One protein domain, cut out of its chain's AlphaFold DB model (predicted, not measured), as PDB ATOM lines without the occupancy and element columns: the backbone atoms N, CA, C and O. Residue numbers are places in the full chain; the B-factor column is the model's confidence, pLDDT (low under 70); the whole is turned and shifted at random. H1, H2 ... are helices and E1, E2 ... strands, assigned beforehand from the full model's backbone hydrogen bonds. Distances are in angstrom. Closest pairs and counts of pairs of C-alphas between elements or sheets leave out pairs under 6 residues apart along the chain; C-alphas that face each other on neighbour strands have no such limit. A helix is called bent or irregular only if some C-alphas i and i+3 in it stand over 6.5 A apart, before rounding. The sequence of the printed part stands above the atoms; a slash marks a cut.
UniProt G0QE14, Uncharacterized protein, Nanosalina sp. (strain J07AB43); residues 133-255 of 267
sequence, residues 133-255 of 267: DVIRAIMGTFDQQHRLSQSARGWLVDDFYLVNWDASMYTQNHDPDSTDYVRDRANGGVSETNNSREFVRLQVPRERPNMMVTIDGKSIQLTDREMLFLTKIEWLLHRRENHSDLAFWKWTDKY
ATOM      1  N   ASP A 133       3.085  35.410 -62.519       84.81
ATOM      2  CA  ASP A 133       4.512  35.686 -62.715       84.81
ATOM      3  C   ASP A 133       5.108  36.462 -61.532       84.81
ATOM      4  O   ASP A 133       6.121  36.042 -60.974       84.81
ATOM      5  N   VAL A 134       4.425  37.523 -61.090       89.06
ATOM      6  CA  VAL A 134       4.809  38.318 -59.915       89.06
ATOM      7  C   VAL A 134       4.808  37.447 -58.660       89.06
ATOM      8  O   VAL A 134       5.809  37.391 -57.952       89.06
ATOM      9  N   ILE A 135       3.715  36.721 -58.404       91.31
ATOM     10  CA  ILE A 135       3.596  35.860 -57.222       91.31
ATOM     11  C   ILE A 135       4.662  34.761 -57.233       91.31
ATOM     12  O   ILE A 135       5.381  34.610 -56.249       91.31
ATOM     13  N   ARG A 136       4.842  34.042 -58.350       89.25
ATOM     14  CA  ARG A 136       5.863  32.986 -58.490       89.25
ATOM     15  C   ARG A 136       7.269  33.491 -58.188       89.25
ATOM     16  O   ARG A 136       8.020  32.782 -57.526       89.25
ATOM     17  N   ALA A 137       7.610  34.698 -58.631       88.38
ATOM     18  CA  ALA A 137       8.911  35.296 -58.352       88.38
ATOM     19  C   ALA A 137       9.114  35.643 -56.863       88.38
ATOM     20  O   ALA A 137      10.242  35.605 -56.379       88.38
ATOM     21  N   ILE A 138       8.038  35.921 -56.121       90.81
ATOM     22  CA  ILE A 138       8.087  36.216 -54.678       90.81
ATOM     23  C   ILE A 138       8.217  34.940 -53.835       90.81
ATOM     24  O   ILE A 138       8.702  34.998 -52.712       90.81
ATOM     25  N   MET A 139       7.858  33.760 -54.353       89.12
ATOM     26  CA  MET A 139       7.908  32.506 -53.578       89.12
ATOM     27  C   MET A 139       9.270  32.255 -52.919       89.12
ATOM     28  O   MET A 139       9.336  31.796 -51.782       89.12
ATOM     29  N   GLY A 140      10.350  32.588 -53.632       83.88
ATOM     30  CA  GLY A 140      11.724  32.409 -53.165       83.88
ATOM     31  C   GLY A 140      12.142  33.325 -52.014       83.88
ATOM     32  O   GLY A 140      13.239  33.166 -51.493       83.88
ATOM     33  N   THR A 141      11.309  34.294 -51.627       84.75
ATOM     34  CA  THR A 141      11.622  35.244 -50.551       84.75
ATOM     35  C   THR A 141      11.050  34.832 -49.197       84.75
ATOM     36  O   THR A 141      11.293  35.531 -48.220       84.75
ATOM     37  N   PHE A 142      10.270  33.750 -49.121       85.31
ATOM     38  CA  PHE A 142       9.741  33.245 -47.854       85.31
ATOM     39  C   PHE A 142      10.794  32.411 -47.120       85.31
ATOM     40  O   PHE A 142      11.316  31.441 -47.670       85.31
ATOM     41  N   ASP A 143      11.027  32.708 -45.838       84.31
ATOM     42  CA  ASP A 143      11.952  31.944 -44.984       84.31
ATOM     43  C   ASP A 143      11.564  30.456 -44.890       84.31
ATOM     44  O   ASP A 143      12.411  29.571 -44.754       84.31
ATOM     45  N   GLN A 144      10.267  30.165 -45.011       86.50
ATOM     46  CA  GLN A 144       9.704  28.818 -44.968       86.50
ATOM     47  C   GLN A 144       9.306  28.280 -46.354       86.50
ATOM     48  O   GLN A 144       8.399  27.457 -46.458       86.50
ATOM     49  N   GLN A 145       9.994  28.699 -47.427       89.12
ATOM     50  CA  GLN A 145       9.695  28.274 -48.806       89.12
ATOM     51  C   GLN A 145       9.587  26.747 -48.977       89.12
ATOM     52  O   GLN A 145       8.801  26.286 -49.795       89.12
ATOM     53  N   HIS A 146      10.338  25.952 -48.208       89.44
ATOM     54  CA  HIS A 146      10.300  24.482 -48.269       89.44
ATOM     55  C   HIS A 146       8.918  23.874 -47.962       89.44
ATOM     56  O   HIS A 146       8.672  22.731 -48.323       89.44
ATOM     57  N   ARG A 147       8.023  24.632 -47.316       92.06
ATOM     58  CA  ARG A 147       6.632  24.245 -47.019       92.06
ATOM     59  C   ARG A 147       5.661  24.597 -48.140       92.06
ATOM     60  O   ARG A 147       4.480  24.278 -48.049       92.06
ATOM     61  N   LEU A 148       6.132  25.331 -49.145       92.88
ATOM     62  CA  LEU A 148       5.322  25.845 -50.233       92.88
ATOM     63  C   LEU A 148       5.561  25.003 -51.487       92.88
ATOM     64  O   LEU A 148       6.700  24.829 -51.921       92.88
ATOM     65  N   SER A 149       4.486  24.557 -52.129       90.06
ATOM     66  CA  SER A 149       4.543  23.895 -53.433       90.06
ATOM     67  C   SER A 149       3.672  24.629 -54.457       90.06
ATOM     68  O   SER A 149       2.584  25.134 -54.165       90.06
ATOM     69  N   GLN A 150       4.187  24.766 -55.684       86.50
ATOM     70  CA  GLN A 150       3.443  25.390 -56.780       86.50
ATOM     71  C   GLN A 150       2.514  24.364 -57.423       86.50
ATOM     72  O   GLN A 150       2.939  23.261 -57.760       86.50
ATOM     73  N   SER A 151       1.269  24.759 -57.672       80.38
ATOM     74  CA  SER A 151       0.295  23.963 -58.416       80.38
ATOM     75  C   SER A 151      -0.312  24.768 -59.569       80.38
ATOM     76  O   SER A 151      -0.099  25.978 -59.697       80.38
ATOM     77  N   ALA A 152      -1.103  24.107 -60.416       69.50
ATOM     78  CA  ALA A 152      -1.873  24.784 -61.458       69.50
ATOM     79  C   ALA A 152      -2.953  25.718 -60.882       69.50
ATOM     80  O   ALA A 152      -3.259  26.734 -61.506       69.50
ATOM     81  N   ARG A 153      -3.485  25.407 -59.690       73.31
ATOM     82  CA  ARG A 153      -4.601  26.119 -59.043       73.31
ATOM     83  C   ARG A 153      -4.156  27.228 -58.080       73.31
ATOM     84  O   ARG A 153      -4.961  28.090 -57.743       73.31
ATOM     85  N   GLY A 154      -2.894  27.235 -57.652       85.62
ATOM     86  CA  GLY A 154      -2.383  28.183 -56.660       85.62
ATOM     87  C   GLY A 154      -1.127  27.686 -55.956       85.62
ATOM     88  O   GLY A 154      -0.368  26.883 -56.509       85.62
ATOM     89  N   TRP A 155      -0.915  28.139 -54.724       91.25
ATOM     90  CA  TRP A 155       0.135  27.618 -53.846       91.25
ATOM     91  C   TRP A 155      -0.457  26.706 -52.788       91.25
ATOM     92  O   TRP A 155      -1.467  27.039 -52.169       91.25
ATOM     93  N   LEU A 156       0.200  25.572 -52.584       89.75
ATOM     94  CA  LEU A 156      -0.066  24.677 -51.473       89.75
ATOM     95  C   LEU A 156       0.898  25.001 -50.333       89.75
ATOM     96  O   LEU A 156       2.090  25.201 -50.564       89.75
ATOM     97  N   VAL A 157       0.372  25.047 -49.113       91.81
ATOM     98  CA  VAL A 157       1.141  25.109 -47.869       91.81
ATOM     99  C   VAL A 157       1.007  23.762 -47.170       91.81
ATOM    100  O   VAL A 157      -0.113  23.290 -46.953       91.81
ATOM    101  N   ASP A 158       2.144  23.154 -46.837       90.88
ATOM    102  CA  ASP A 158       2.245  21.811 -46.249       90.88
ATOM    103  C   ASP A 158       1.479  20.745 -47.053       90.88
ATOM    104  O   ASP A 158       0.805  19.888 -46.484       90.88
ATOM    105  N   ASP A 159       1.514  20.873 -48.384       87.12
ATOM    106  CA  ASP A 159       0.814  20.037 -49.372       87.12
ATOM    107  C   ASP A 159      -0.702  19.884 -49.175       87.12
ATOM    108  O   ASP A 159      -1.324  19.058 -49.833       87.12
ATOM    109  N   PHE A 160      -1.321  20.712 -48.328       85.69
ATOM    110  CA  PHE A 160      -2.723  20.546 -47.950       85.69
ATOM    111  C   PHE A 160      -3.536  21.833 -47.997       85.69
ATOM    112  O   PHE A 160      -4.690  21.811 -48.415       85.69
ATOM    113  N   TYR A 161      -2.992  22.975 -47.592       88.25
ATOM    114  CA  TYR A 161      -3.748  24.228 -47.624       88.25
ATOM    115  C   TYR A 161      -3.529  24.933 -48.960       88.25
ATOM    116  O   TYR A 161      -2.415  25.344 -49.262       88.25
ATOM    117  N   LEU A 162      -4.584  25.092 -49.757       86.81
ATOM    118  CA  LEU A 162      -4.529  25.759 -51.055       86.81
ATOM    119  C   LEU A 162      -4.888  27.235 -50.901       86.81
ATOM    120  O   LEU A 162      -6.005  27.558 -50.506       86.81
ATOM    121  N   VAL A 163      -3.990  28.130 -51.303       89.00
ATOM    122  CA  VAL A 163      -4.353  29.509 -51.649       89.00
ATOM    123  C   VAL A 163      -4.402  29.606 -53.169       89.00
ATOM    124  O   VAL A 163      -3.370  29.502 -53.836       89.00
ATOM    125  N   ASN A 164      -5.608  29.743 -53.720       85.38
ATOM    126  CA  ASN A 164      -5.829  29.760 -55.162       85.38
ATOM    127  C   ASN A 164      -5.476  31.127 -55.781       85.38
ATOM    128  O   ASN A 164      -5.264  32.114 -55.073       85.38
ATOM    129  N   TRP A 165      -5.425  31.213 -57.112       85.12
ATOM    130  CA  TRP A 165      -5.058  32.457 -57.807       85.12
ATOM    131  C   TRP A 165      -6.026  33.630 -57.594       85.12
ATOM    132  O   TRP A 165      -5.634  34.774 -57.815       85.12
ATOM    133  N   ASP A 166      -7.237  33.388 -57.094       81.56
ATOM    134  CA  ASP A 166      -8.192  34.440 -56.719       81.56
ATOM    135  C   ASP A 166      -7.911  35.008 -55.314       81.56
ATOM    136  O   ASP A 166      -8.639  35.875 -54.825       81.56
ATOM    137  N   ALA A 167      -6.837  34.539 -54.669       85.19
ATOM    138  CA  ALA A 167      -6.503  34.779 -53.271       85.19
ATOM    139  C   ALA A 167      -7.539  34.207 -52.293       85.19
ATOM    140  O   ALA A 167      -7.691  34.732 -51.190       85.19
ATOM    141  N   SER A 168      -8.226  33.126 -52.661       82.50
ATOM    142  CA  SER A 168      -9.130  32.364 -51.793       82.50
ATOM    143  C   SER A 168      -8.383  31.199 -51.147       82.50
ATOM    144  O   SER A 168      -7.446  30.663 -51.732       82.50
ATOM    145  N   MET A 169      -8.757  30.826 -49.920       83.69
ATOM    146  CA  MET A 169      -8.054  29.787 -49.162       83.69
ATOM    147  C   MET A 169      -8.956  28.592 -48.887       83.69
ATOM    148  O   MET A 169     -10.037  28.760 -48.326       83.69
ATOM    149  N   TYR A 170      -8.476  27.399 -49.212       80.62
ATOM    150  CA  TYR A 170      -9.172  26.125 -49.086       80.62
ATOM    151  C   TYR A 170      -8.247  25.077 -48.459       80.62
ATOM    152  O   TYR A 170      -7.035  25.266 -48.353       80.62
ATOM    153  N   THR A 171      -8.814  23.955 -48.043       76.56
ATOM    154  CA  THR A 171      -8.052  22.728 -47.759       76.56
ATOM    155  C   THR A 171      -8.111  21.837 -48.991       76.56
ATOM    156  O   THR A 171      -9.129  21.865 -49.663       76.56
ATOM    157  N   GLN A 172      -7.118  20.997 -49.268       63.41
ATOM    158  CA  GLN A 172      -7.084  20.133 -50.457       63.41
ATOM    159  C   GLN A 172      -8.294  19.183 -50.537       63.41
ATOM    160  O   GLN A 172      -8.713  18.810 -51.625       63.41
ATOM    161  N   ASN A 173      -8.891  18.845 -49.387       59.84
ATOM    162  CA  ASN A 173     -10.123  18.050 -49.296       59.84
ATOM    163  C   ASN A 173     -11.414  18.858 -49.559       59.84
ATOM    164  O   ASN A 173     -12.478  18.262 -49.688       59.84
ATOM    165  N   HIS A 174     -11.335  20.191 -49.587       54.09
ATOM    166  CA  HIS A 174     -12.387  21.089 -50.063       54.09
ATOM    167  C   HIS A 174     -11.992  21.535 -51.467       54.09
ATOM    168  O   HIS A 174     -11.194  22.459 -51.640       54.09
ATOM    169  N   ASP A 175     -12.532  20.845 -52.463       50.47
ATOM    170  CA  ASP A 175     -12.384  21.261 -53.847       50.47
ATOM    171  C   ASP A 175     -13.172  22.571 -54.036       50.47
ATOM    172  O   ASP A 175     -14.372  22.577 -53.731       50.47
ATOM    173  N   PRO A 176     -12.557  23.687 -54.480       50.53
ATOM    174  CA  PRO A 176     -13.295  24.910 -54.817       50.53
ATOM    175  C   PRO A 176     -14.399  24.665 -55.853       50.53
ATOM    176  O   PRO A 176     -15.371  25.424 -55.871       50.53
ATOM    177  N   ASP A 177     -14.251  23.589 -56.628       46.28
ATOM    178  CA  ASP A 177     -15.135  23.171 -57.709       46.28
ATOM    179  C   ASP A 177     -16.247  22.206 -57.222       46.28
ATOM    180  O   ASP A 177     -17.242  21.996 -57.910       46.28
ATOM    181  N   SER A 178     -16.158  21.687 -55.985       41.81
ATOM    182  CA  SER A 178     -17.206  20.842 -55.386       41.81
ATOM    183  C   SER A 178     -18.304  21.660 -54.700       41.81
ATOM    184  O   SER A 178     -18.030  22.646 -54.009       41.81
ATOM    185  N   THR A 179     -19.566  21.237 -54.845       42.22
ATOM    186  CA  THR A 179     -20.688  21.882 -54.158       42.22
ATOM    187  C   THR A 179     -20.601  21.694 -52.645       42.22
ATOM    188  O   THR A 179     -20.606  20.579 -52.120       42.22
ATOM    189  N   ASP A 180     -20.570  22.816 -51.928       43.81
ATOM    190  CA  ASP A 180     -20.651  22.831 -50.476       43.81
ATOM    191  C   ASP A 180     -22.099  22.586 -50.036       43.81
ATOM    192  O   ASP A 180     -23.064  23.021 -50.663       43.81
ATOM    193  N   TYR A 181     -22.281  21.936 -48.893       45.69
ATOM    194  CA  TYR A 181     -23.600  21.689 -48.320       45.69
ATOM    195  C   TYR A 181     -23.751  22.467 -47.015       45.69
ATOM    196  O   TYR A 181     -22.958  22.313 -46.083       45.69
ATOM    197  N   VAL A 182     -24.788  23.300 -46.903       42.41
ATOM    198  CA  VAL A 182     -25.087  24.029 -45.663       42.41
ATOM    199  C   VAL A 182     -26.256  23.375 -44.961       42.41
ATOM    200  O   VAL A 182     -27.265  23.029 -45.565       42.41
ATOM    201  N   ARG A 183     -26.169  23.274 -43.636       36.84
ATOM    202  CA  ARG A 183     -27.342  22.972 -42.821       36.84
ATOM    203  C   ARG A 183     -28.267  24.187 -42.829       36.84
ATOM    204  O   ARG A 183     -27.905  25.246 -42.309       36.84
ATOM    205  N   ASP A 184     -29.443  24.025 -43.412       44.06
ATOM    206  CA  ASP A 184     -30.459  25.057 -43.488       44.06
ATOM    207  C   ASP A 184     -31.010  25.318 -42.078       44.06
ATOM    208  O   ASP A 184     -31.747  24.512 -41.499       44.06
ATOM    209  N   ARG A 185     -30.579  26.432 -41.472       45.47
ATOM    210  CA  ARG A 185     -30.901  26.774 -40.076       45.47
ATOM    211  C   ARG A 185     -32.391  27.063 -39.868       45.47
ATOM    212  O   ARG A 185     -32.825  27.055 -38.721       45.47
ATOM    213  N   ALA A 186     -33.150  27.307 -40.938       48.16
ATOM    214  CA  ALA A 186     -34.581  27.582 -40.866       48.16
ATOM    215  C   ALA A 186     -35.443  26.307 -40.907       48.16
ATOM    216  O   ALA A 186     -36.450  26.245 -40.209       48.16
ATOM    217  N   ASN A 187     -35.033  25.284 -41.667       44.41
ATOM    218  CA  ASN A 187     -35.876  24.115 -41.961       44.41
ATOM    219  C   ASN A 187     -35.266  22.760 -41.565       44.41
ATOM    220  O   ASN A 187     -35.865  21.719 -41.820       44.41
ATOM    221  N   GLY A 188     -34.082  22.736 -40.944       35.41
ATOM    222  CA  GLY A 188     -33.451  21.492 -40.480       35.41
ATOM    223  C   GLY A 188     -32.953  20.569 -41.603       35.41
ATOM    224  O   GLY A 188     -32.535  19.447 -41.316       35.41
ATOM    225  N   GLY A 189     -32.980  21.038 -42.853       42.31
ATOM    226  CA  GLY A 189     -32.469  20.340 -44.028       42.31
ATOM    227  C   GLY A 189     -30.995  20.629 -44.302       42.31
ATOM    228  O   GLY A 189     -30.337  21.390 -43.592       42.31
ATOM    229  N   VAL A 190     -30.477  20.009 -45.355       41.25
ATOM    230  CA  VAL A 190     -29.181  20.337 -45.947       41.25
ATOM    231  C   VAL A 190     -29.480  20.928 -47.320       41.25
ATOM    232  O   VAL A 190     -30.143  20.273 -48.120       41.25
ATOM    233  N   SER A 191     -29.072  22.172 -47.560       42.06
ATOM    234  CA  SER A 191     -29.182  22.822 -48.861       42.06
ATOM    235  C   SER A 191     -27.822  22.834 -49.545       42.06
ATOM    236  O   SER A 191     -26.800  23.156 -48.934       42.06
ATOM    237  N   GLU A 192     -27.821  22.458 -50.817       39.28
ATOM    238  CA  GLU A 192     -26.672  22.622 -51.695       39.28
ATOM    239  C   GLU A 192     -26.395  24.122 -51.853       39.28
ATOM    240  O   GLU A 192     -27.299  24.918 -52.126       39.28
ATOM    241  N   THR A 193     -25.157  24.533 -51.600       39.84
ATOM    242  CA  THR A 193     -24.686  25.884 -51.863       39.84
ATOM    243  C   THR A 193     -23.514  25.821 -52.827       39.84
ATOM    244  O   THR A 193     -22.505  25.167 -52.611       39.84
ATOM    245  N   ASN A 194     -23.625  26.615 -53.876       40.22
ATOM    246  CA  ASN A 194     -22.549  26.969 -54.792       40.22
ATOM    247  C   ASN A 194     -21.472  27.879 -54.163       40.22
ATOM    248  O   ASN A 194     -20.654  28.447 -54.876       40.22
ATOM    249  N   ASN A 195     -21.499  28.084 -52.843       42.03
ATOM    250  CA  ASN A 195     -20.525  28.908 -52.144       42.03
ATOM    251  C   ASN A 195     -19.521  28.002 -51.443       42.03
ATOM    252  O   ASN A 195     -19.704  27.732 -50.254       42.03
ATOM    253  N   SER A 196     -18.460  27.606 -52.149       52.22
ATOM    254  CA  SER A 196     -17.256  27.048 -51.537       52.22
ATOM    255  C   SER A 196     -16.757  28.047 -50.479       52.22
ATOM    256  O   SER A 196     -16.266  29.144 -50.777       52.22
ATOM    257  N   ARG A 197     -17.001  27.753 -49.199       59.97
ATOM    258  CA  ARG A 197     -16.642  28.656 -48.104       59.97
ATOM    259  C   ARG A 197     -15.142  28.565 -47.898       59.97
ATOM    260  O   ARG A 197     -14.633  27.518 -47.524       59.97
ATOM    261  N   GLU A 198     -14.454  29.692 -48.086       66.81
ATOM    262  CA  GLU A 198     -13.041  29.784 -47.715       66.81
ATOM    263  C   GLU A 198     -12.803  29.233 -46.301       66.81
ATOM    264  O   GLU A 198     -13.522  29.589 -45.360       66.81
ATOM    265  N   PHE A 199     -11.752  28.426 -46.169       74.00
ATOM    266  CA  PHE A 199     -11.300  27.817 -44.925       74.00
ATOM    267  C   PHE A 199     -11.100  28.865 -43.820       74.00
ATOM    268  O   PHE A 199     -11.598  28.703 -42.707       74.00
ATOM    269  N   VAL A 200     -10.451  29.989 -44.147       72.94
ATOM    270  CA  VAL A 200     -10.444  31.201 -43.315       72.94
ATOM    271  C   VAL A 200     -10.554  32.425 -44.211       72.94
ATOM    272  O   VAL A 200      -9.803  32.579 -45.174       72.94
ATOM    273  N   ARG A 201     -11.463  33.330 -43.843       76.75
ATOM    274  CA  ARG A 201     -11.635  34.629 -44.495       76.75
ATOM    275  C   ARG A 201     -10.856  35.692 -43.738       76.75
ATOM    276  O   ARG A 201     -11.290  36.142 -42.678       76.75
ATOM    277  N   LEU A 202      -9.725  36.113 -44.293       73.62
ATOM    278  CA  LEU A 202      -9.004  37.284 -43.800       73.62
ATOM    279  C   LEU A 202      -9.633  38.549 -44.388       73.62
ATOM    280  O   LEU A 202      -9.884  38.630 -45.589       73.62
ATOM    281  N   GLN A 203      -9.904  39.542 -43.541       64.88
ATOM    282  CA  GLN A 203     -10.381  40.843 -44.000       64.88
ATOM    283  C   GLN A 203      -9.191  41.737 -44.339       64.88
ATOM    284  O   GLN A 203      -8.306  41.938 -43.509       64.88
ATOM    285  N   VAL A 204      -9.189  42.310 -45.545       62.09
ATOM    286  CA  VAL A 204      -8.190  43.315 -45.923       62.09
ATOM    287  C   VAL A 204      -8.466  44.603 -45.133       62.09
ATOM    288  O   VAL A 204      -9.606  45.085 -45.151       62.09
ATOM    289  N   PRO A 205      -7.462  45.193 -44.459       60.66
ATOM    290  CA  PRO A 205      -7.615  46.478 -43.785       60.66
ATOM    291  C   PRO A 205      -8.137  47.580 -44.725       60.66
ATOM    292  O   PRO A 205      -7.888  47.574 -45.935       60.66
ATOM    293  N   ARG A 206      -8.876  48.549 -44.166       56.16
ATOM    294  CA  ARG A 206      -9.401  49.702 -44.927       56.16
ATOM    295  C   ARG A 206      -8.297  50.653 -45.395       56.16
ATOM    296  O   ARG A 206      -8.427  51.226 -46.469       56.16
ATOM    297  N   GLU A 207      -7.232  50.795 -44.612       60.94
ATOM    298  CA  GLU A 207      -6.034  51.556 -44.972       60.94
ATOM    299  C   GLU A 207      -4.933  50.583 -45.374       60.94
ATOM    300  O   GLU A 207      -4.629  49.647 -44.632       60.94
ATOM    301  N   ARG A 208      -4.374  50.774 -46.571       64.94
ATOM    302  CA  ARG A 208      -3.463  49.805 -47.183       64.94
ATOM    303  C   ARG A 208      -2.156  50.482 -47.566       64.94
ATOM    304  O   ARG A 208      -2.191  51.529 -48.216       64.94
ATOM    305  N   PRO A 209      -1.008  49.914 -47.174       72.12
ATOM    306  CA  PRO A 209       0.273  50.419 -47.625       72.12
ATOM    307  C   PRO A 209       0.449  50.112 -49.116       72.12
ATOM    308  O   PRO A 209       0.155  49.009 -49.572       72.12
ATOM    309  N   ASN A 210       0.980  51.073 -49.873       78.44
ATOM    310  CA  ASN A 210       1.493  50.785 -51.210       78.44
ATOM    311  C   ASN A 210       2.735  49.906 -51.059       78.44
ATOM    312  O   ASN A 210       3.770  50.374 -50.583       78.44
ATOM    313  N   MET A 211       2.626  48.638 -51.449       82.81
ATOM    314  CA  MET A 211       3.729  47.693 -51.354       82.81
ATOM    315  C   MET A 211       4.449  47.587 -52.697       82.81
ATOM    316  O   MET A 211       3.855  47.215 -53.708       82.81
ATOM    317  N   MET A 212       5.737  47.928 -52.690       88.75
ATOM    318  CA  MET A 212       6.631  47.760 -53.832       88.75
ATOM    319  C   MET A 212       7.568  46.592 -53.552       88.75
ATOM    320  O   MET A 212       8.204  46.551 -52.500       88.75
ATOM    321  N   VAL A 213       7.688  45.678 -54.506       86.69
ATOM    322  CA  VAL A 213       8.666  44.585 -54.478       86.69
ATOM    323  C   VAL A 213       9.655  44.750 -55.622       86.69
ATOM    324  O   VAL A 213       9.325  45.323 -56.660       86.69
ATOM    325  N   THR A 214      10.884  44.269 -55.438       86.62
ATOM    326  CA  THR A 214      11.888  44.256 -56.509       86.62
ATOM    327  C   THR A 214      12.017  42.846 -57.061       86.62
ATOM    328  O   THR A 214      12.439  41.947 -56.339       86.62
ATOM    329  N   ILE A 215      11.676  42.666 -58.336       83.19
ATOM    330  CA  ILE A 215      11.760  41.389 -59.057       83.19
ATOM    331  C   ILE A 215      12.651  41.614 -60.274       83.19
ATOM    332  O   ILE A 215      12.399  42.527 -61.060       83.19
ATOM    333  N   ASP A 216      13.736  40.847 -60.394       81.56
ATOM    334  CA  ASP A 216      14.732  40.983 -61.469       81.56
ATOM    335  C   ASP A 216      15.227  42.430 -61.674       81.56
ATOM    336  O   ASP A 216      15.380  42.924 -62.792       81.56
ATOM    337  N   GLY A 217      15.432  43.154 -60.566       82.06
ATOM    338  CA  GLY A 217      15.877  44.553 -60.567       82.06
ATOM    339  C   GLY A 217      14.807  45.579 -60.965       82.06
ATOM    340  O   GLY A 217      15.104  46.774 -61.010       82.06
ATOM    341  N   LYS A 218      13.566  45.156 -61.230       87.62
ATOM    342  CA  LYS A 218      12.428  46.039 -61.518       87.62
ATOM    343  C   LYS A 218      11.560  46.220 -60.282       87.62
ATOM    344  O   LYS A 218      11.226  45.255 -59.604       87.62
ATOM    345  N   SER A 219      11.162  47.462 -60.023       89.12
ATOM    346  CA  SER A 219      10.211  47.786 -58.961       89.12
ATOM    347  C   SER A 219       8.785  47.563 -59.463       89.12
ATOM    348  O   SER A 219       8.368  48.184 -60.442       89.12
ATOM    349  N   ILE A 220       8.054  46.660 -58.815       91.00
ATOM    350  CA  ILE A 220       6.684  46.278 -59.159       91.00
ATOM    351  C   ILE A 220       5.786  46.608 -57.971       91.00
ATOM    352  O   ILE A 220       6.058  46.203 -56.843       91.00
ATOM    353  N   GLN A 221       4.705  47.344 -58.228       90.56
ATOM    354  CA  GLN A 221       3.669  47.590 -57.230       90.56
ATOM    355  C   GLN A 221       2.754  46.375 -57.133       90.56
ATOM    356  O   GLN A 221       2.218  45.942 -58.158       90.56
ATOM    357  N   LEU A 222       2.552  45.859 -55.922       89.31
ATOM    358  CA  LEU A 222       1.603  44.777 -55.678       89.31
ATOM    359  C   LEU A 222       0.163  45.285 -55.703       89.31
ATOM    360  O   LEU A 222      -0.140  46.377 -55.216       89.31
ATOM    361  N   THR A 223      -0.731  44.471 -56.256       87.94
ATOM    362  CA  THR A 223      -2.174  44.705 -56.166       87.94
ATOM    363  C   THR A 223      -2.703  44.305 -54.792       87.94
ATOM    364  O   THR A 223      -2.089  43.523 -54.066       87.94
ATOM    365  N   ASP A 224      -3.893  44.789 -54.448       83.69
ATOM    366  CA  ASP A 224      -4.590  44.379 -53.225       83.69
ATOM    367  C   ASP A 224      -4.773  42.866 -53.120       83.69
ATOM    368  O   ASP A 224      -4.645  42.286 -52.041       83.69
ATOM    369  N   ARG A 225      -5.058  42.223 -54.253       85.81
ATOM    370  CA  ARG A 225      -5.268  40.782 -54.303       85.81
ATOM    371  C   ARG A 225      -3.962  40.018 -54.119       85.81
ATOM    372  O   ARG A 225      -3.954  39.018 -53.416       85.81
ATOM    373  N   GLU A 226      -2.856  40.507 -54.677       89.88
ATOM    374  CA  GLU A 226      -1.527  39.930 -54.439       89.88
ATOM    375  C   GLU A 226      -1.107  40.078 -52.981       89.88
ATOM    376  O   GLU A 226      -0.628  39.120 -52.383       89.88
ATOM    377  N   MET A 227      -1.355  41.243 -52.381       88.94
ATOM    378  CA  MET A 227      -1.120  41.441 -50.952       88.94
ATOM    379  C   MET A 227      -1.976  40.489 -50.111       88.94
ATOM    380  O   MET A 227      -1.458  39.887 -49.174       88.94
ATOM    381  N   LEU A 228      -3.256  40.297 -50.450       87.62
ATOM    382  CA  LEU A 228      -4.130  39.343 -49.761       87.62
ATOM    383  C   LEU A 228      -3.648  37.897 -49.928       87.62
ATOM    384  O   LEU A 228      -3.602  37.164 -48.943       87.62
ATOM    385  N   PHE A 229      -3.260  37.499 -51.142       91.00
ATOM    386  CA  PHE A 229      -2.705  36.177 -51.431       91.00
ATOM    387  C   PHE A 229      -1.481  35.910 -50.552       91.00
ATOM    388  O   PHE A 229      -1.460  34.941 -49.799       91.00
ATOM    389  N   LEU A 230      -0.497  36.814 -50.579       92.06
ATOM    390  CA  LEU A 230       0.736  36.683 -49.800       92.06
ATOM    391  C   LEU A 230       0.466  36.717 -48.292       92.06
ATOM    392  O   LEU A 230       1.065  35.950 -47.546       92.06
ATOM    393  N   THR A 231      -0.485  37.540 -47.843       90.44
ATOM    394  CA  THR A 231      -0.900  37.590 -46.432       90.44
ATOM    395  C   THR A 231      -1.514  36.269 -45.984       90.44
ATOM    396  O   THR A 231      -1.250  35.824 -44.874       90.44
ATOM    397  N   LYS A 232      -2.326  35.617 -46.827       92.12
ATOM    398  CA  LYS A 232      -2.903  34.299 -46.524       92.12
ATOM    399  C   LYS A 232      -1.830  33.213 -46.454       92.12
ATOM    400  O   LYS A 232      -1.903  32.369 -45.566       92.12
ATOM    401  N   ILE A 233      -0.822  33.267 -47.328       93.50
ATOM    402  CA  ILE A 233       0.343  32.374 -47.264       93.50
ATOM    403  C   ILE A 233       1.095  32.564 -45.946       93.50
ATOM    404  O   ILE A 233       1.269  31.602 -45.204       93.50
ATOM    405  N   GLU A 234       1.459  33.801 -45.609       91.44
ATOM    406  CA  GLU A 234       2.142  34.117 -44.350       91.44
ATOM    407  C   GLU A 234       1.313  33.684 -43.135       91.44
ATOM    408  O   GLU A 234       1.808  33.059 -42.194       91.44
ATOM    409  N   TRP A 235       0.004  33.938 -43.183       91.62
ATOM    410  CA  TRP A 235      -0.911  33.528 -42.131       91.62
ATOM    411  C   TRP A 235      -0.924  32.007 -41.940       91.62
ATOM    412  O   TRP A 235      -0.931  31.555 -40.796       91.62
ATOM    413  N   LEU A 236      -0.903  31.226 -43.030       91.69
ATOM    414  CA  LEU A 236      -0.881  29.758 -43.003       91.69
ATOM    415  C   LEU A 236       0.436  29.186 -42.476       91.69
ATOM    416  O   LEU A 236       0.422  28.213 -41.712       91.69
ATOM    417  N   LEU A 237       1.561  29.790 -42.863       91.62
ATOM    418  CA  LEU A 237       2.890  29.425 -42.368       91.62
ATOM    419  C   LEU A 237       2.967  29.581 -40.841       91.62
ATOM    420  O   LEU A 237       3.516  28.715 -40.157       91.62
ATOM    421  N   HIS A 238       2.289  30.600 -40.307       90.25
ATOM    422  CA  HIS A 238       2.191  30.908 -38.878       90.25
ATOM    423  C   HIS A 238       0.828  30.540 -38.252       90.25
ATOM    424  O   HIS A 238       0.441  31.074 -37.212       90.25
ATOM    425  N   ARG A 239       0.057  29.619 -38.851       88.56
ATOM    426  CA  ARG A 239      -1.371  29.408 -38.508       88.56
ATOM    427  C   ARG A 239      -1.652  29.081 -37.040       88.56
ATOM    428  O   ARG A 239      -2.645  29.549 -36.488       88.56
ATOM    429  N   ARG A 240      -0.769  28.314 -36.391       86.62
ATOM    430  CA  ARG A 240      -0.900  27.933 -34.973       86.62
ATOM    431  C   ARG A 240      -0.541  29.071 -34.013       86.62
ATOM    432  O   ARG A 240      -1.038  29.094 -32.892       86.62
ATOM    433  N   GLU A 241       0.278  30.022 -34.457       88.06
ATOM    434  CA  GLU A 241       0.568  31.262 -33.723       88.06
ATOM    435  C   GLU A 241      -0.584  32.260 -33.893       88.06
ATOM    436  O   GLU A 241      -1.015  32.898 -32.934       88.06
ATOM    437  N   ASN A 242      -1.135  32.333 -35.107       85.81
ATOM    438  CA  ASN A 242      -2.220  33.241 -35.465       85.81
ATOM    439  C   ASN A 242      -3.591  32.818 -34.914       85.81
ATOM    440  O   ASN A 242      -4.464  33.665 -34.715       85.81
ATOM    441  N   HIS A 243      -3.809  31.521 -34.681       83.81
ATOM    442  CA  HIS A 243      -5.051  30.979 -34.137       83.81
ATOM    443  C   HIS A 243      -4.753  29.849 -33.146       83.81
ATOM    444  O   HIS A 243      -4.310  28.772 -33.531       83.81
ATOM    445  N   SER A 244      -5.031  30.071 -31.861       84.88
ATOM    446  CA  SER A 244      -4.581  29.199 -30.765       84.88
ATOM    447  C   SER A 244      -5.442  27.949 -30.509       84.88
ATOM    448  O   SER A 244      -5.221  27.244 -29.522       84.88
ATOM    449  N   ASP A 245      -6.414  27.638 -31.372       84.12
ATOM    450  CA  ASP A 245      -7.244  26.433 -31.232       84.12
ATOM    451  C   ASP A 245      -6.488  25.171 -31.674       84.12
ATOM    452  O   ASP A 245      -6.523  24.745 -32.830       84.12
ATOM    453  N   LEU A 246      -5.797  24.553 -30.719       81.25
ATOM    454  CA  LEU A 246      -5.031  23.329 -30.943       81.25
ATOM    455  C   LEU A 246      -5.904  22.142 -31.369       81.25
ATOM    456  O   LEU A 246      -5.429  21.289 -32.113       81.25
ATOM    457  N   ALA A 247      -7.154  22.049 -30.905       79.81
ATOM    458  CA  ALA A 247      -8.022  20.923 -31.245       79.81
ATOM    459  C   ALA A 247      -8.449  20.992 -32.717       79.81
ATOM    460  O   ALA A 247      -8.417  19.982 -33.422       79.81
ATOM    461  N   PHE A 248      -8.776  22.196 -33.186       82.44
ATOM    462  CA  PHE A 248      -9.026  22.470 -34.595       82.44
ATOM    463  C   PHE A 248      -7.811  22.131 -35.472       82.44
ATOM    464  O   PHE A 248      -7.951  21.431 -36.480       82.44
ATOM    465  N   TRP A 249      -6.609  22.563 -35.073       84.50
ATOM    466  CA  TRP A 249      -5.390  22.284 -35.839       84.50
ATOM    467  C   TRP A 249      -5.025  20.805 -35.856       84.50
ATOM    468  O   TRP A 249      -4.768  20.272 -36.922       84.50
ATOM    469  N   LYS A 250      -5.126  20.093 -34.731       81.56
ATOM    470  CA  LYS A 250      -4.925  18.632 -34.706       81.56
ATOM    471  C   LYS A 250      -5.862  17.882 -35.650       81.56
ATOM    472  O   LYS A 250      -5.475  16.872 -36.229       81.56
ATOM    473  N   TRP A 251      -7.104  18.346 -35.782       81.25
ATOM    474  CA  TRP A 251      -8.073  17.725 -36.681       81.25
ATOM    475  C   TRP A 251      -7.774  18.021 -38.156       81.25
ATOM    476  O   TRP A 251      -7.867  17.116 -38.984       81.25
ATOM    477  N   THR A 252      -7.399  19.262 -38.482       80.69
ATOM    478  CA  THR A 252      -7.108  19.685 -39.862       80.69
ATOM    479  C   THR A 252      -5.733  19.223 -40.352       80.69
ATOM    480  O   THR A 252      -5.649  18.635 -41.426       80.69
ATOM    481  N   ASP A 253      -4.681  19.400 -39.547       85.50
ATOM    482  CA  ASP A 253      -3.287  19.061 -39.878       85.50
ATOM    483  C   ASP A 253      -3.062  17.549 -40.050       85.50
ATOM    484  O   ASP A 253      -2.037  17.147 -40.580       85.50
ATOM    485  N   LYS A 254      -4.020  16.687 -39.671       83.06
ATOM    486  CA  LYS A 254      -3.943  15.232 -39.912       83.06
ATOM    487  C   LYS A 254      -3.733  14.873 -41.391       83.06
ATOM    488  O   LYS A 254      -3.268  13.777 -41.693       83.06
ATOM    489  N   TYR A 255      -4.135  15.762 -42.294       82.00
ATOM    490  CA  TYR A 255      -4.015  15.583 -43.740       82.00
ATOM    491  C   TYR A 255      -2.901  16.433 -44.363       82.00
ATOM    492  O   TYR A 255      -2.703  16.357 -45.570       82.00
TER     493      TYR A 255
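What this domain is: This is residues 133 to 255 of the 267 residues of an uncharacterized protein of Nanosalina sp. (strain J07AB43) (UniProt G0QE14). A small twisted sheet, E1 to E4, has the longest helix, H2, running over one face; H1 sits with one end of H2 and with the hairpin E7 and E8, while the hairpin E5 and E6 sticks out as an arm at the other end of the long axis. After H2 the printed part turns through short H3 into H4, which only grazes the sheet. The 123 printed residues hold four named helices and eight named strands, in the order H1, E1 to E8, H2, H3, H4, a mixed class. The sheet's order is E1 - E2 - E3 - E4, antiparallel throughout. The whole is only just compact, close to loose, with a radius of gyration of the C-alphas of 16.5 A and spans of 58 by 29 by 29 A.

How they stand to each other: Begin at the sheet, a meander, each strand the antiparallel neighbour of the one before: E1, residues 148 to 150, E2, 154 to 157, E3, 161 to 164, and E4, 169 to 171. Look for N 149 and O 156 at 2.9 A, N 157 and O 161 at 2.8 A, and N 162 and O 170 at 2.8 A, within hydrogen-bond range. H2, residues 224 to 237, lies over E2 and E3 at a height over the sheet of 9.7 A, along the strands, at 7 degrees to E3 on the local plane; the closest C-alphas of H2 and E3 are those of Phe 229 and Val 163, 6.9 A. H1, residues 133 to 141, is on the sheet too, and the two helices on one face make two layers. H1 and H2 are close but not clearly touching, the closest C-alphas being Ile 135 and Glu 226, 7.1 A. The hairpin E7, residues 212 to 215, and E8, 218 to 221, has N 213 and O 220 at 2.9 A; the closest C-alphas of E7 and H1 are Ile 215 and Ala 137, 6.8 A. The hairpin E5, residues 180 to 183, and E6, 190 to 193, has N 182 and O 191 at 2.9 A; both are apart from E4. H3, residues 239 to 242, is close to but not clearly touching H4, residues 246 to 255; H4 only grazes the sheet with residues 252 to 255. O i to N i+4 pairs are within range throughout H2, in 3 of 5 in H1 and 4 of 6 in H4; H3 is too short for one.

Where its parts are: Find C-alpha 133 at (4.512, 35.686, -62.715); H1 runs 14.1 A and is only just irregular, C-alphas 137 and 140 being 6.6 A apart. H2 starts at C-alpha 224, (-4.590, 44.379, -53.225), and runs 19.9 A. H4 runs 15.0 A to C-alpha 255 at (-4.015, 15.583, -43.740).

The domain as a whole: The C-alphas farthest apart are those of Asn 187 and Gly 217, 58.7 A. The printed part has no cut, and its one long link is E6 to E7, 18 residues. Confidence is under 70 at residue 152, residues 172 to 198 and residues 203 to 208.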